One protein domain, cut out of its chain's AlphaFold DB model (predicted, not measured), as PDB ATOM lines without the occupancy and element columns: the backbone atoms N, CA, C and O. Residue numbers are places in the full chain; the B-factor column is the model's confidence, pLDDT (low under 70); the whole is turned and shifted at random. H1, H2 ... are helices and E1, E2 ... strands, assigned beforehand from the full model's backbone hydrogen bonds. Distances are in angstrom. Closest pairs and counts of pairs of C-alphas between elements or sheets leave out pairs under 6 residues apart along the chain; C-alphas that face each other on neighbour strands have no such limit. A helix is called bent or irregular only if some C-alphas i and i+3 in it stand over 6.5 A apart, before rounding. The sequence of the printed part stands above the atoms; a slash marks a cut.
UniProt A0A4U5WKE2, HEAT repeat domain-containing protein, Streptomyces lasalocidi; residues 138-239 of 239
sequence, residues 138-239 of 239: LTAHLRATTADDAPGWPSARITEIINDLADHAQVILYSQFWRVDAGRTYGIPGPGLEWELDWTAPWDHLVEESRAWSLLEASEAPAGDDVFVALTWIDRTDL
ATOM      1  N   LEU A 138      11.930 -11.958 118.795       95.12
ATOM      2  CA  LEU A 138      12.261 -12.150 117.378       95.12
ATOM      3  C   LEU A 138      11.042 -11.837 116.500       95.12
ATOM      4  O   LEU A 138      11.171 -11.139 115.496       95.12
ATOM      5  N   THR A 139       9.853 -12.249 116.927       94.44
ATOM      6  CA  THR A 139       8.572 -11.937 116.289       94.44
ATOM      7  C   THR A 139       8.348 -10.424 116.217       94.44
ATOM      8  O   THR A 139       8.027  -9.886 115.153       94.44
ATOM      9  N   ALA A 140       8.599  -9.703 117.314       93.25
ATOM     10  CA  ALA A 140       8.521  -8.244 117.356       93.25
ATOM     11  C   ALA A 140       9.567  -7.585 116.441       93.25
ATOM     12  O   ALA A 140       9.257  -6.641 115.714       93.25
ATOM     13  N   HIS A 141      10.800  -8.099 116.441       93.25
ATOM     14  CA  HIS A 141      11.867  -7.591 115.584       93.25
ATOM     15  C   HIS A 141      11.521  -7.735 114.097       93.25
ATOM     16  O   HIS A 141      11.633  -6.765 113.348       93.25
ATOM     17  N   LEU A 142      11.044  -8.909 113.677       91.44
ATOM     18  CA  LEU A 142      10.638  -9.156 112.293       91.44
ATOM     19  C   LEU A 142       9.484  -8.236 111.874       91.44
ATOM     20  O   LEU A 142       9.511  -7.701 110.762       91.44
ATOM     21  N   ARG A 143       8.524  -7.969 112.773       88.94
ATOM     22  CA  ARG A 143       7.445  -6.999 112.520       88.94
ATOM     23  C   ARG A 143       8.000  -5.603 112.236       88.94
ATOM     24  O   ARG A 143       7.614  -5.004 111.243       88.94
ATOM     25  N   ALA A 144       8.946  -5.120 113.042       80.56
ATOM     26  CA  ALA A 144       9.547  -3.792 112.873       80.56
ATOM     27  C   ALA A 144      10.386  -3.639 111.589       80.56
ATOM     28  O   ALA A 144      10.634  -2.525 111.140       80.56
ATOM     29  N   THR A 145      10.853  -4.748 111.007       81.69
ATOM     30  CA  THR A 145      11.561  -4.745 109.713       81.69
ATOM     31  C   THR A 145      10.633  -4.847 108.502       81.69
ATOM     32  O   THR A 145      11.099  -4.779 107.367       81.69
ATOM     33  N   THR A 146       9.336  -5.039 108.737       80.62
ATOM     34  CA  THR A 146       8.316  -5.169 107.697       80.62
ATOM     35  C   THR A 146       7.727  -3.794 107.375       80.62
ATOM     36  O   THR A 146       7.739  -2.911 108.227       80.62
ATOM     37  N   ALA A 147       7.235  -3.589 106.152       77.25
ATOM     38  CA  ALA A 147       6.525  -2.361 105.802       77.25
ATOM     39  C   ALA A 147       5.296  -2.157 106.711       77.25
ATOM     40  O   ALA A 147       4.589  -3.120 107.018       77.25
ATOM     41  N   ASP A 148       5.051  -0.912 107.138       71.50
ATOM     42  CA  ASP A 148       3.997  -0.571 108.110       71.50
ATOM     43  C   ASP A 148       2.583  -0.960 107.634       71.50
ATOM     44  O   ASP A 148       1.707  -1.243 108.449       71.50
ATOM     45  N   ASP A 149       2.360  -0.997 106.320       74.56
ATOM     46  CA  ASP A 149       1.097  -1.352 105.671       74.56
ATOM     47  C   ASP A 149       0.921  -2.862 105.435       74.56
ATOM     48  O   ASP A 149      -0.130  -3.302 104.960       74.56
ATOM     49  N   ALA A 150       1.915  -3.684 105.786       78.06
ATOM     50  CA  ALA A 150       1.824  -5.123 105.601       78.06
ATOM     51  C   ALA A 150       0.880  -5.776 106.632       78.06
ATOM     52  O   ALA A 150       1.000  -5.554 107.848       78.06
ATOM     53  N   PRO A 151       0.002  -6.698 106.196       81.00
ATOM     54  CA  PRO A 151      -1.005  -7.324 107.057       81.00
ATOM     55  C   PRO A 151      -0.431  -8.331 108.071       81.00
ATOM     56  O   PRO A 151      -1.189  -8.994 108.766       81.00
ATOM     57  N   GLY A 152       0.895  -8.470 108.183       88.81
ATOM     58  CA  GLY A 152       1.520  -9.444 109.078       88.81
ATOM     59  C   GLY A 152       3.047  -9.443 109.000       88.81
ATOM     60  O   GLY A 152       3.680  -8.387 108.994       88.81
ATOM     61  N   TRP A 153       3.640 -10.627 108.943       92.56
ATOM     62  CA  TRP A 153       5.075 -10.833 108.758       92.56
ATOM     63  C   TRP A 153       5.372 -11.397 107.370       92.56
ATOM     64  O   TRP A 153       4.479 -11.981 106.761       92.56
ATOM     65  N   PRO A 154       6.604 -11.287 106.850       92.50
ATOM     66  CA  PRO A 154       6.964 -11.911 105.584       92.50
ATOM     67  C   PRO A 154       6.805 -13.432 105.675       92.50
ATOM     68  O   PRO A 154       7.380 -14.063 106.565       92.50
ATOM     69  N   SER A 155       6.071 -14.029 104.733       92.38
ATOM     70  CA  SER A 155       5.809 -15.477 104.716       92.38
ATOM     71  C   SER A 155       7.108 -16.292 104.669       92.38
ATOM     72  O   SER A 155       7.246 -17.304 105.348       92.38
ATOM     73  N   ALA A 156       8.143 -15.780 103.994       92.00
ATOM     74  CA  ALA A 156       9.468 -16.402 103.943       92.00
ATOM     75  C   ALA A 156      10.154 -16.572 105.319       92.00
ATOM     76  O   ALA A 156      11.124 -17.318 105.432       92.00
ATOM     77  N   ARG A 157       9.685 -15.867 106.359       93.38
ATOM     78  CA  ARG A 157      10.228 -15.911 107.727       93.38
ATOM     79  C   ARG A 157       9.286 -16.609 108.715       93.38
ATOM     80  O   ARG A 157       9.575 -16.622 109.909       93.38
ATOM     81  N   ILE A 158       8.190 -17.209 108.242       93.69
ATOM     82  CA  ILE A 158       7.161 -17.824 109.095       93.69
ATOM     83  C   ILE A 158       7.737 -18.901 110.028       93.69
ATOM     84  O   ILE A 158       7.402 -18.925 111.207       93.69
ATOM     85  N   THR A 159       8.684 -19.716 109.554       96.38
ATOM     86  CA  THR A 159       9.350 -20.755 110.359       96.38
ATOM     87  C   THR A 159      10.046 -20.184 111.593       96.38
ATOM     88  O   THR A 159      10.021 -20.796 112.658       96.38
ATOM     89  N   GLU A 160      10.678 -19.015 111.483       96.50
ATOM     90  CA  GLU A 160      11.344 -18.372 112.622       96.50
ATOM     91  C   GLU A 160      10.331 -17.874 113.649       96.50
ATOM     92  O   GLU A 160      10.542 -18.045 114.847       96.50
ATOM     93  N   ILE A 161       9.213 -17.328 113.175       96.56
ATOM     94  CA  ILE A 161       8.132 -16.817 114.020       96.56
ATOM     95  C   ILE A 161       7.439 -17.963 114.757       96.56
ATOM     96  O   ILE A 161       7.222 -17.864 115.959       96.56
ATOM     97  N   ILE A 162       7.151 -19.073 114.070       97.75
ATOM     98  CA  ILE A 162       6.545 -20.261 114.687       97.75
ATOM     99  C   ILE A 162       7.416 -20.779 115.832       97.75
ATOM    100  O   ILE A 162       6.916 -21.054 116.921       97.75
ATOM    101  N   ASN A 163       8.725 -20.894 115.598       98.19
ATOM    102  CA  ASN A 163       9.653 -21.356 116.624       98.19
ATOM    103  C   ASN A 163       9.747 -20.369 117.795       98.19
ATOM    104  O   ASN A 163       9.711 -20.801 118.938       98.19
ATOM    105  N   ASP A 164       9.813 -19.065 117.529       98.19
ATOM    106  CA  ASP A 164       9.882 -18.039 118.573       98.19
ATOM    107  C   ASP A 164       8.607 -17.984 119.429       98.19
ATOM    108  O   ASP A 164       8.691 -17.876 120.652       98.19
ATOM    109  N   LEU A 165       7.428 -18.127 118.814       98.00
ATOM    110  CA  LEU A 165       6.150 -18.260 119.516       98.00
ATOM    111  C   LEU A 165       6.137 -19.508 120.411       98.00
ATOM    112  O   LEU A 165       5.845 -19.403 121.605       98.00
ATOM    113  N   ALA A 166       6.518 -20.667 119.872       97.88
ATOM    114  CA  ALA A 166       6.553 -21.915 120.631       97.88
ATOM    115  C   ALA A 166       7.556 -21.866 121.797       97.88
ATOM    116  O   ALA A 166       7.223 -22.235 122.924       97.88
ATOM    117  N   ASP A 167       8.755 -21.324 121.569       97.94
ATOM    118  CA  ASP A 167       9.798 -21.183 122.592       97.94
ATOM    119  C   ASP A 167       9.374 -20.219 123.730       97.94
ATOM    120  O   ASP A 167       9.924 -20.273 124.833       97.94
ATOM    121  N   HIS A 168       8.355 -19.379 123.497       97.75
ATOM    122  CA  HIS A 168       7.710 -18.510 124.491       97.75
ATOM    123  C   HIS A 168       6.329 -19.023 124.945       97.75
ATOM    124  O   HIS A 168       5.497 -18.242 125.421       97.75
ATOM    125  N   ALA A 169       6.097 -20.334 124.829       97.62
ATOM    126  CA  ALA A 169       4.899 -21.036 125.292       97.62
ATOM    127  C   ALA A 169       3.579 -20.489 124.718       97.62
ATOM    128  O   ALA A 169       2.553 -20.495 125.408       97.62
ATOM    129  N   GLN A 170       3.610 -20.009 123.474       97.88
ATOM    130  CA  GLN A 170       2.435 -19.551 122.734       97.88
ATOM    131  C   GLN A 170       1.882 -20.687 121.862       97.88
ATOM    132  O   GLN A 170       2.643 -21.472 121.297       97.88
ATOM    133  N   VAL A 171       0.559 -20.738 121.714       97.81
ATOM    134  CA  VAL A 171      -0.154 -21.669 120.828       97.81
ATOM    135  C   VAL A 171      -0.711 -20.882 119.647       97.81
ATOM    136  O   VAL A 171      -1.508 -19.961 119.831       97.81
ATOM    137  N   ILE A 172      -0.293 -21.237 118.433       96.50
ATOM    138  CA  ILE A 172      -0.853 -20.711 117.184       96.50
ATOM    139  C   ILE A 172      -2.187 -21.412 116.927       96.50
ATOM    140  O   ILE A 172      -2.267 -22.638 116.992       96.50
ATOM    141  N   LEU A 173      -3.213 -20.612 116.646       94.31
ATOM    142  CA  LEU A 173      -4.568 -21.065 116.338       94.31
ATOM    143  C   LEU A 173      -4.803 -21.098 114.828       94.31
ATOM    144  O   LEU A 173      -5.314 -22.075 114.300       94.31
ATOM    145  N   TYR A 174      -4.421 -20.019 114.137       89.38
ATOM    146  CA  TYR A 174      -4.699 -19.829 112.715       89.38
ATOM    147  C   TYR A 174      -3.619 -18.995 112.043       89.38
ATOM    148  O   TYR A 174      -2.990 -18.136 112.672       89.38
ATOM    149  N   SER A 175      -3.485 -19.181 110.737       92.38
ATOM    150  CA  SER A 175      -2.685 -18.350 109.848       92.38
ATOM    151  C   SER A 175      -3.558 -17.863 108.685       92.38
ATOM    152  O   SER A 175      -4.407 -18.580 108.159       92.38
ATOM    153  N   GLN A 176      -3.371 -16.610 108.282       92.44
ATOM    154  CA  GLN A 176      -3.971 -16.058 107.073       92.44
ATOM    155  C   GLN A 176      -2.866 -15.489 106.198       92.44
ATOM    156  O   GLN A 176      -2.094 -14.629 106.626       92.44
ATOM    157  N   PHE A 177      -2.816 -15.945 104.950       93.19
ATOM    158  CA  PHE A 177      -1.848 -15.470 103.974       93.19
ATOM    159  C   PHE A 177      -2.421 -14.317 103.157       93.19
ATOM    160  O   PHE A 177      -3.606 -14.280 102.809       93.19
ATOM    161  N   TRP A 178      -1.546 -13.382 102.820       93.31
ATOM    162  CA  TRP A 178      -1.871 -12.179 102.077       93.31
ATOM    163  C   TRP A 178      -0.828 -11.932 100.998       93.31
ATOM    164  O   TRP A 178       0.359 -12.177 101.207       93.31
ATOM    165  N   ARG A 179      -1.260 -11.393  99.862       91.75
ATOM    166  CA  ARG A 179      -0.379 -10.871  98.819       91.75
ATOM    167  C   ARG A 179      -0.558  -9.368  98.691       91.75
ATOM    168  O   ARG A 179      -1.694  -8.901  98.601       91.75
ATOM    169  N   VAL A 180       0.548  -8.636  98.637       89.75
ATOM    170  CA  VAL A 180       0.556  -7.192  98.389       89.75
ATOM    171  C   VAL A 180       1.063  -6.931  96.976       89.75
ATOM    172  O   VAL A 180       2.246  -7.077  96.699       89.75
ATOM    173  N   ASP A 181       0.170  -6.517  96.080       86.81
ATOM    174  CA  ASP A 181       0.507  -6.186  94.692       86.81
ATOM    175  C   ASP A 181      -0.016  -4.791  94.333       86.81
ATOM    176  O   ASP A 181      -1.180  -4.463  94.571       86.81
ATOM    177  N   ALA A 182       0.858  -3.957  93.766       82.69
ATOM    178  CA  ALA A 182       0.559  -2.591  93.333       82.69
ATOM    179  C   ALA A 182      -0.181  -1.731  94.387       82.69
ATOM    180  O   ALA A 182      -1.085  -0.962  94.051       82.69
ATOM    181  N   GLY A 183       0.192  -1.866  95.665       79.06
ATOM    182  CA  GLY A 183      -0.422  -1.138  96.784       79.06
ATOM    183  C   GLY A 183      -1.811  -1.644  97.183       79.06
ATOM    184  O   GLY A 183      -2.547  -0.939  97.867       79.06
ATOM    185  N   ARG A 184      -2.198  -2.841  96.731       84.56
ATOM    186  CA  ARG A 184      -3.430  -3.520  97.134       84.56
ATOM    187  C   ARG A 184      -3.096  -4.822  97.839       84.56
ATOM    188  O   ARG A 184      -2.234  -5.574  97.391       84.56
ATOM    189  N   THR A 185      -3.837  -5.093  98.901       89.81
ATOM    190  CA  THR A 185      -3.686  -6.291  99.722       89.81
ATOM    191  C   THR A 185      -4.823  -7.256  99.414       89.81
ATOM    192  O   THR A 185      -5.992  -6.877  99.458       89.81
ATOM    193  N   TYR A 186      -4.483  -8.500  99.095       88.94
ATOM    194  CA  TYR A 186      -5.440  -9.551  98.763       88.94
ATOM    195  C   TYR A 186      -5.212 -10.757  99.665       88.94
ATOM    196  O   TYR A 186      -4.074 -11.200  99.823       88.94
ATOM    197  N   GLY A 187      -6.284 -11.311 100.232       90.38
ATOM    198  CA  GLY A 187      -6.210 -12.603 100.910       90.38
ATOM    199  C   GLY A 187      -5.908 -13.701  99.893       90.38
ATOM    200  O   GLY A 187      -6.532 -13.749  98.830       90.38
ATOM    201  N   ILE A 188      -4.946 -14.567 100.198       92.19
ATOM    202  CA  ILE A 188      -4.629 -15.743  99.382       92.19
ATOM    203  C   ILE A 188      -4.824 -17.011 100.219       92.19
ATOM    204  O   ILE A 188      -4.620 -16.972 101.434       92.19
ATOM    205  N   PRO A 189      -5.234 -18.133  99.604       87.31
ATOM    206  CA  PRO A 189      -5.374 -19.384 100.333       87.31
ATOM    207  C   PRO A 189      -4.006 -19.866 100.826       87.31
ATOM    208  O   PRO A 189      -3.008 -19.774 100.104       87.31
ATOM    209  N   GLY A 190      -3.981 -20.385 102.052       85.69
ATOM    210  CA  GLY A 190      -2.865 -21.175 102.556       85.69
ATOM    211  C   GLY A 190      -2.849 -22.592 101.961       85.69
ATOM    212  O   GLY A 190      -3.623 -22.893 101.047       85.69
ATOM    213  N   PRO A 191      -2.001 -23.485 102.496       85.44
ATOM    214  CA  PRO A 191      -1.880 -24.875 102.043       85.44
ATOM    215  C   PRO A 191      -3.151 -25.722 102.200       85.44
ATOM    216  O   PRO A 191      -3.261 -26.781 101.588       85.44
ATOM    217  N   GLY A 192      -4.128 -25.261 102.990       81.06
ATOM    218  CA  GLY A 192      -5.393 -25.971 103.203       81.06
ATOM    219  C   GLY A 192      -5.250 -27.196 104.106       81.06
ATOM    220  O   GLY A 192      -5.974 -28.172 103.928       81.06
ATOM    221  N   LEU A 193      -4.303 -27.158 105.046       84.81
ATOM    222  CA  LEU A 193      -4.160 -28.189 106.068       84.81
ATOM    223  C   LEU A 193      -5.274 -28.035 107.103       84.81
ATOM    224  O   LEU A 193      -5.385 -27.003 107.761       84.81
ATOM    225  N   GLU A 194      -6.085 -29.075 107.248       80.81
ATOM    226  CA  GLU A 194      -7.064 -29.180 108.325       80.81
ATOM    227  C   GLU A 194      -6.414 -29.884 109.516       80.81
ATOM    228  O   GLU A 194      -5.874 -30.985 109.388       80.81
ATOM    229  N   TRP A 195      -6.450 -29.229 110.673       87.19
ATOM    230  CA  TRP A 195      -5.889 -29.730 111.919       87.19
ATOM    231  C   TRP A 195      -6.722 -29.228 113.094       87.19
ATOM    232  O   TRP A 195      -7.318 -28.154 113.036       87.19
ATOM    233  N   GLU A 196      -6.780 -30.037 114.145       88.75
ATOM    234  CA  GLU A 196      -7.510 -29.742 115.374       88.75
ATOM    235  C   GLU A 196      -6.574 -29.991 116.553       88.75
ATOM    236  O   GLU A 196      -5.834 -30.977 116.562       88.75
ATOM    237  N   LEU A 197      -6.606 -29.094 117.536       92.19
ATOM    238  CA  LEU A 197      -5.838 -29.223 118.768       92.19
ATOM    239  C   LEU A 197      -6.654 -29.974 119.824       92.19
ATOM    240  O   LEU A 197      -7.828 -29.668 120.057       92.19
ATOM    241  N   ASP A 198      -6.022 -30.916 120.529       92.31
ATOM    242  CA  ASP A 198      -6.644 -31.541 121.698       92.31
ATOM    243  C   ASP A 198      -6.554 -30.601 122.904       92.31
ATOM    244  O   ASP A 198      -5.643 -30.680 123.729       92.31
ATOM    245  N   TRP A 199      -7.547 -29.723 123.043       92.69
ATOM    246  CA  TRP A 199      -7.652 -28.768 124.151       92.69
ATOM    247  C   TRP A 199      -7.752 -29.403 125.551       92.69
ATOM    248  O   TRP A 199      -7.762 -28.680 126.548       92.69
ATOM    249  N   THR A 200      -7.809 -30.737 125.660       92.12
ATOM    250  CA  THR A 200      -7.711 -31.455 126.941       92.12
ATOM    251  C   THR A 200      -6.272 -31.813 127.329       92.12
ATOM    252  O   THR A 200      -6.014 -32.180 128.482       92.12
ATOM    253  N   ALA A 201      -5.321 -31.679 126.401       95.38
ATOM    254  CA  ALA A 201      -3.915 -31.968 126.623       95.38
ATOM    255  C   ALA A 201      -3.227 -30.913 127.518       95.38
ATOM    256  O   ALA A 201      -3.683 -29.772 127.648       95.38
ATOM    257  N   PRO A 202      -2.090 -31.257 128.160       96.69
ATOM    258  CA  PRO A 202      -1.276 -30.278 128.873       96.69
ATOM    259  C   PRO A 202      -0.815 -29.140 127.951       96.69
ATOM    260  O   PRO A 202      -0.469 -29.382 126.801       96.69
ATOM    261  N   TRP A 203      -0.718 -27.915 128.480       96.69
ATOM    262  CA  TRP A 203      -0.325 -26.729 127.701       96.69
ATOM    263  C   TRP A 203       0.967 -26.915 126.893       96.69
ATOM    264  O   TRP A 203       1.001 -26.597 125.713       96.69
ATOM    265  N   ASP A 204       2.008 -27.498 127.491       97.12
ATOM    266  CA  ASP A 204       3.282 -27.732 126.793       97.12
ATOM    267  C   ASP A 204       3.121 -28.698 125.604       97.12
ATOM    268  O   ASP A 204       3.849 -28.600 124.621       97.12
ATOM    269  N   HIS A 205       2.148 -29.615 125.666       97.50
ATOM    270  CA  HIS A 205       1.811 -30.486 124.540       97.50
ATOM    271  C   HIS A 205       1.110 -29.711 123.426       97.50
ATOM    272  O   HIS A 205       1.497 -29.852 122.274       97.50
ATOM    273  N   LEU A 206       0.143 -28.853 123.775       97.50
ATOM    274  CA  LEU A 206      -0.541 -27.973 122.821       97.50
ATOM    275  C   LEU A 206       0.440 -27.050 122.087       97.50
ATOM    276  O   LEU A 206       0.303 -26.846 120.885       97.50
ATOM    277  N   VAL A 207       1.445 -26.517 122.788       98.06
ATOM    278  CA  VAL A 207       2.499 -25.681 122.187       98.06
ATOM    279  C   VAL A 207       3.294 -26.467 121.143       98.06
ATOM    280  O   VAL A 207       3.472 -25.992 120.023       98.06
ATOM    281  N   GLU A 208       3.744 -27.679 121.473       97.94
ATOM    282  CA  GLU A 208       4.522 -28.509 120.542       97.94
ATOM    283  C   GLU A 208       3.678 -29.059 119.383       97.94
ATOM    284  O   GLU A 208       4.149 -29.113 118.248       97.94
ATOM    285  N   GLU A 209       2.421 -29.424 119.639       96.75
ATOM    286  CA  GLU A 209       1.474 -29.841 118.602       96.75
ATOM    287  C   GLU A 209       1.196 -28.687 117.627       96.75
ATOM    288  O   GLU A 209       1.336 -28.848 116.414       96.75
ATOM    289  N   SER A 210       0.923 -27.493 118.162       97.12
ATOM    290  CA  SER A 210       0.762 -26.260 117.390       97.12
ATOM    291  C   SER A 210       1.988 -25.906 116.562       97.12
ATOM    292  O   SER A 210       1.870 -25.604 115.370       97.12
ATOM    293  N   ARG A 211       3.181 -26.025 117.150       97.75
ATOM    294  CA  ARG A 211       4.452 -25.842 116.446       97.75
ATOM    295  C   ARG A 211       4.586 -26.821 115.282       97.75
ATOM    296  O   ARG A 211       4.929 -26.400 114.181       97.75
ATOM    297  N   ALA A 212       4.333 -28.109 115.508       96.94
ATOM    298  CA  ALA A 212       4.518 -29.151 114.501       96.94
ATOM    299  C   ALA A 212       3.613 -28.940 113.278       96.94
ATOM    300  O   ALA A 212       4.098 -28.965 112.144       96.94
ATOM    301  N   TRP A 213       2.328 -28.675 113.505       95.94
ATOM    302  CA  TRP A 213       1.374 -28.393 112.434       95.94
ATOM    303  C   TRP A 213       1.678 -27.088 111.701       95.94
ATOM    304  O   TRP A 213       1.705 -27.069 110.471       95.94
ATOM    305  N   SER A 214       2.006 -26.022 112.432       95.69
ATOM    306  CA  SER A 214       2.364 -24.738 111.819       95.69
ATOM    307  C   SER A 214       3.640 -24.843 110.973       95.69
ATOM    308  O   SER A 214       3.749 -24.208 109.928       95.69
ATOM    309  N   LEU A 215       4.617 -25.663 111.382       96.38
ATOM    310  CA  LEU A 215       5.824 -25.928 110.588       96.38
ATOM    311  C   LEU A 215       5.527 -26.739 109.322       96.38
ATOM    312  O   LEU A 215       6.169 -26.514 108.293       96.38
ATOM    313  N   LEU A 216       4.572 -27.670 109.385       94.81
ATOM    314  CA  LEU A 216       4.100 -28.380 108.200       94.81
ATOM    315  C   LEU A 216       3.445 -27.399 107.220       94.81
ATOM    316  O   LEU A 216       3.817 -27.380 106.047       94.81
ATOM    317  N   GLU A 217       2.571 -26.521 107.712       92.69
ATOM    318  CA  GLU A 217       1.963 -25.462 106.904       92.69
ATOM    319  C   GLU A 217       3.020 -24.546 106.281       92.69
ATOM    320  O   GLU A 217       3.017 -24.316 105.074       92.69
ATOM    321  N   ALA A 218       3.989 -24.090 107.075       92.44
ATOM    322  CA  ALA A 218       5.100 -23.265 106.611       92.44
ATOM    323  C   ALA A 218       5.906 -23.910 105.472       92.44
ATOM    324  O   ALA A 218       6.441 -23.198 104.623       92.44
ATOM    325  N   SER A 219       6.005 -25.243 105.439       93.00
ATOM    326  CA  SER A 219       6.744 -25.964 104.396       93.00
ATOM    327  C   SER A 219       6.047 -25.947 103.031       93.00
ATOM    328  O   SER A 219       6.711 -26.078 102.001       93.00
ATOM    329  N   GLU A 220       4.731 -25.735 103.024       90.88
ATOM    330  CA  GLU A 220       3.879 -25.678 101.832       90.88
ATOM    331  C   GLU A 220       3.337 -24.260 101.571       90.88
ATOM    332  O   GLU A 220       2.637 -24.019 100.584       90.88
ATOM    333  N   ALA A 221       3.665 -23.311 102.451       89.75
ATOM    334  CA  ALA A 221       3.155 -21.953 102.424       89.75
ATOM    335  C   ALA A 221       3.563 -21.207 101.141       89.75
ATOM    336  O   ALA A 221       4.703 -21.327 100.672       89.75
ATOM    337  N   PRO A 222       2.677 -20.358 100.589       86.44
ATOM    338  CA  PRO A 222       3.052 -19.454  99.514       86.44
ATOM    339  C   PRO A 222       4.215 -18.558  99.959       86.44
ATOM    340  O   PRO A 222       4.123 -17.858 100.970       86.44
ATOM    341  N   ALA A 223       5.306 -18.562  99.196       79.62
ATOM    342  CA  ALA A 223       6.496 -17.769  99.478       79.62
ATOM    343  C   ALA A 223       6.787 -16.798  98.326       79.62
ATOM    344  O   ALA A 223       6.750 -17.169  97.152       79.62
ATOM    345  N   GLY A 224       7.083 -15.553  98.683       84.00
ATOM    346  CA  GLY A 224       7.425 -14.460  97.779       84.00
ATOM    347  C   GLY A 224       7.733 -13.203  98.587       84.00
ATOM    348  O   GLY A 224       7.307 -13.096  99.738       84.00
ATOM    349  N   ASP A 225       8.469 -12.262  97.996       85.31
ATOM    350  CA  ASP A 225       8.799 -10.981  98.644       85.31
ATOM    351  C   ASP A 225       7.547 -10.113  98.892       85.31
ATOM    352  O   ASP A 225       7.567  -9.195  99.708       85.31
ATOM    353  N   ASP A 226       6.451 -10.424  98.197       89.25
ATOM    354  CA  ASP A 226       5.137  -9.790  98.257       89.25
ATOM    355  C   ASP A 226       4.110 -10.575  99.095       89.25
ATOM    356  O   ASP A 226       2.937 -10.191  99.152       89.25
ATOM    357  N   VAL A 227       4.522 -11.681  99.723       92.88
ATOM    358  CA  VAL A 227       3.630 -12.559 100.486       92.88
ATOM    359  C   VAL A 227       3.864 -12.416 101.984       92.88
ATOM    360  O   VAL A 227       4.974 -12.590 102.490       92.88
ATOM    361  N   PHE A 228       2.775 -12.179 102.706       93.44
ATOM    362  CA  PHE A 228       2.756 -11.981 104.147       93.44
ATOM    363  C   PHE A 228       1.832 -12.985 104.827       93.44
ATOM    364  O   PHE A 228       0.903 -13.509 104.216       93.44
ATOM    365  N   VAL A 229       2.078 -13.228 106.107       93.81
ATOM    366  CA  VAL A 229       1.267 -14.082 106.969       93.81
ATOM    367  C   VAL A 229       0.858 -13.317 108.220       93.81
ATOM    368  O   VAL A 229       1.697 -12.724 108.896       93.81
ATOM    369  N   ALA A 230      -0.433 -13.337 108.527       92.75
ATOM    370  CA  ALA A 230      -0.983 -12.918 109.805       92.75
ATOM    371  C   ALA A 230      -1.237 -14.172 110.643       92.75
ATOM    372  O   ALA A 230      -1.990 -15.048 110.223       92.75
ATOM    373  N   LEU A 231      -0.600 -14.272 111.807       93.69
ATOM    374  CA  LEU A 231      -0.829 -15.367 112.747       93.69
ATOM    375  C   LEU A 231      -1.794 -14.911 113.839       93.69
ATOM    376  O   LEU A 231      -1.702 -13.783 114.320       93.69
ATOM    377  N   THR A 232      -2.679 -15.807 114.260       93.12
ATOM    378  CA  THR A 232      -3.483 -15.660 115.475       93.12
ATOM    379  C   THR A 232      -2.966 -16.653 116.499       93.12
ATOM    380  O   THR A 232      -2.932 -17.852 116.226       93.12
ATOM    381  N   TRP A 233      -2.573 -16.171 117.673       96.00
ATOM    382  CA  TRP A 233      -2.039 -17.010 118.741       96.00
ATOM    383  C   TRP A 233      -2.535 -16.559 120.115       96.00
ATOM    384  O   TRP A 233      -3.059 -15.449 120.289       96.00
ATOM    385  N   ILE A 234      -2.373 -17.452 121.084       96.69
ATOM    386  CA  ILE A 234      -2.723 -17.239 122.486       96.69
ATOM    387  C   ILE A 234      -1.617 -17.736 123.409       96.69
ATOM    388  O   ILE A 234      -0.794 -18.575 123.032       96.69
ATOM    389  N   ASP A 235      -1.659 -17.261 124.646       95.50
ATOM    390  CA  ASP A 235      -0.876 -17.810 125.743       95.50
ATOM    391  C   ASP A 235      -1.761 -18.279 126.896       95.50
ATOM    392  O   ASP A 235      -2.985 -18.168 126.871       95.50
ATOM    393  N   ARG A 236      -1.138 -18.831 127.937       92.75
ATOM    394  CA  ARG A 236      -1.861 -19.394 129.080       92.75
ATOM    395  C   ARG A 236      -2.715 -18.371 129.841       92.75
ATOM    396  O   ARG A 236      -3.610 -18.776 130.573       92.75
ATOM    397  N   THR A 237      -2.433 -17.076 129.721       91.56
ATOM    398  CA  THR A 237      -3.229 -16.002 130.337       91.56
ATOM    399  C   THR A 237      -4.537 -15.729 129.595       91.56
ATOM    400  O   THR A 237      -5.403 -15.040 130.132       91.56
ATOM    401  N   ASP A 238      -4.709 -16.306 128.402       91.19
ATOM    402  CA  ASP A 238      -5.963 -16.282 127.654       91.19
ATOM    403  C   ASP A 238      -6.975 -17.339 128.120       91.19
ATOM    404  O   ASP A 238      -8.061 -17.405 127.545       91.19
ATOM    405  N   LEU A 239      -6.657 -18.159 129.127       88.75
ATOM    406  CA  LEU A 239      -7.511 -19.240 129.640       88.75
ATOM    407  C   LEU A 239      -7.963 -19.020 131.089       88.75
ATOM    408  O   LEU A 239      -7.232 -18.369 131.871       88.75
TER     409      LEU A 239
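Overview. This is residues 138 to 239 of the 239 residues of the protein "HEAT repeat domain-containing protein" of Streptomyces lasalocidi (UniProt A0A4U5WKE2). A long, strongly twisted sheet of three strands has two helices, H2 and H3, side by side over one face, while no named helix covers the other. The short helix H1 packs on H2, away from the sheet; the turn between E1 and E2, at Ala 182, lies at one end of the long axis, and residues 189 to 202 run back from E2 to H3, with Pro 202 near the other end. The printed part has 102 residues, with three named helices and three named strands in the order H1 H2 E1 E2 H3 E3; the sheet's order is E2 E1 E3, all antiparallel, and the class is mixed, helices and strands. The whole is compact, with a radius of gyration of the C-alphas of 13.7 A, but elongated in outline, spanning 45 by 27 by 21 A.

Along the chain. E1, residues 171 to 181, is the longest strand, 30.4 A from C-alpha 171 at (-0.154, -21.669, 120.828) to C-alpha 181; it bends by 53 degrees at residue 174. E2 is residues 184 to 188, 12.5 A. E3, residues 227 to 234, measures 23.4 A and ends with C-alpha 234 at (-2.723, -17.239, 122.486). H3, residues 203 to 220, measures 26.2 A. H2, residues 155 to 167, measures 19.2 A and is irregular: C-alphas 156 and 159 are 7.8 A apart. H1, residues 138 to 144, is 9.9 A long and begins with C-alpha 138 at (12.261, -12.150, 117.378).

Arrangement. E1 is the inner strand. E1 and E3 are antiparallel at 158 degrees, with N 176 and O 230 within hydrogen-bond range at 2.8 A. E1 and E2, a hairpin, are antiparallel at 134 degrees, with N 186 and O 179 at 2.9 A. Residues 153 to 154 pair antiparallel with residues 228 to 229 of E3. H2 and H3 are on the same face. H2 lies over E1 and E3 at a height over the sheet of 9.6 A, in two layers, helix on sheet; its closest C-alphas to E3 are those of Ser 155 and Phe 228, 4.7 A. H3 lies over E1 at a height of 8.9 A, along the strands at 19 degrees to E1 on the local plane. E2, H3 and E3 form a split strand-helix-strand unit, two strands running the same way with E1 between them, with a right-handed crossover. H2 and H3 touch at a shallow tilt of 12 degrees, opposite ways; their closest C-alphas, those of Ala 166 and Val 207, are 5.7 A apart. H1 and H2, a helical hairpin, touch through residues 160 to 165 of H2 alone, closest at the C-alphas of Thr 139 and Ile 161, 5.4 A. H1 is apart from H3. Every O i to N i+4 pair is within hydrogen-bond range in H1, 7 of 9 in H2 and 13 of 14 in H3.

Size, cuts and confidence. The C-alphas farthest apart, those of Ala 182 and Pro 202, are 45.1 A apart. The printed part has no cut and ends at residue 239, the chain's last. The link from E2 to H3, 14 residues, is long. The mean pLDDT of the printed part is 91.3, and no printed residue is under 70.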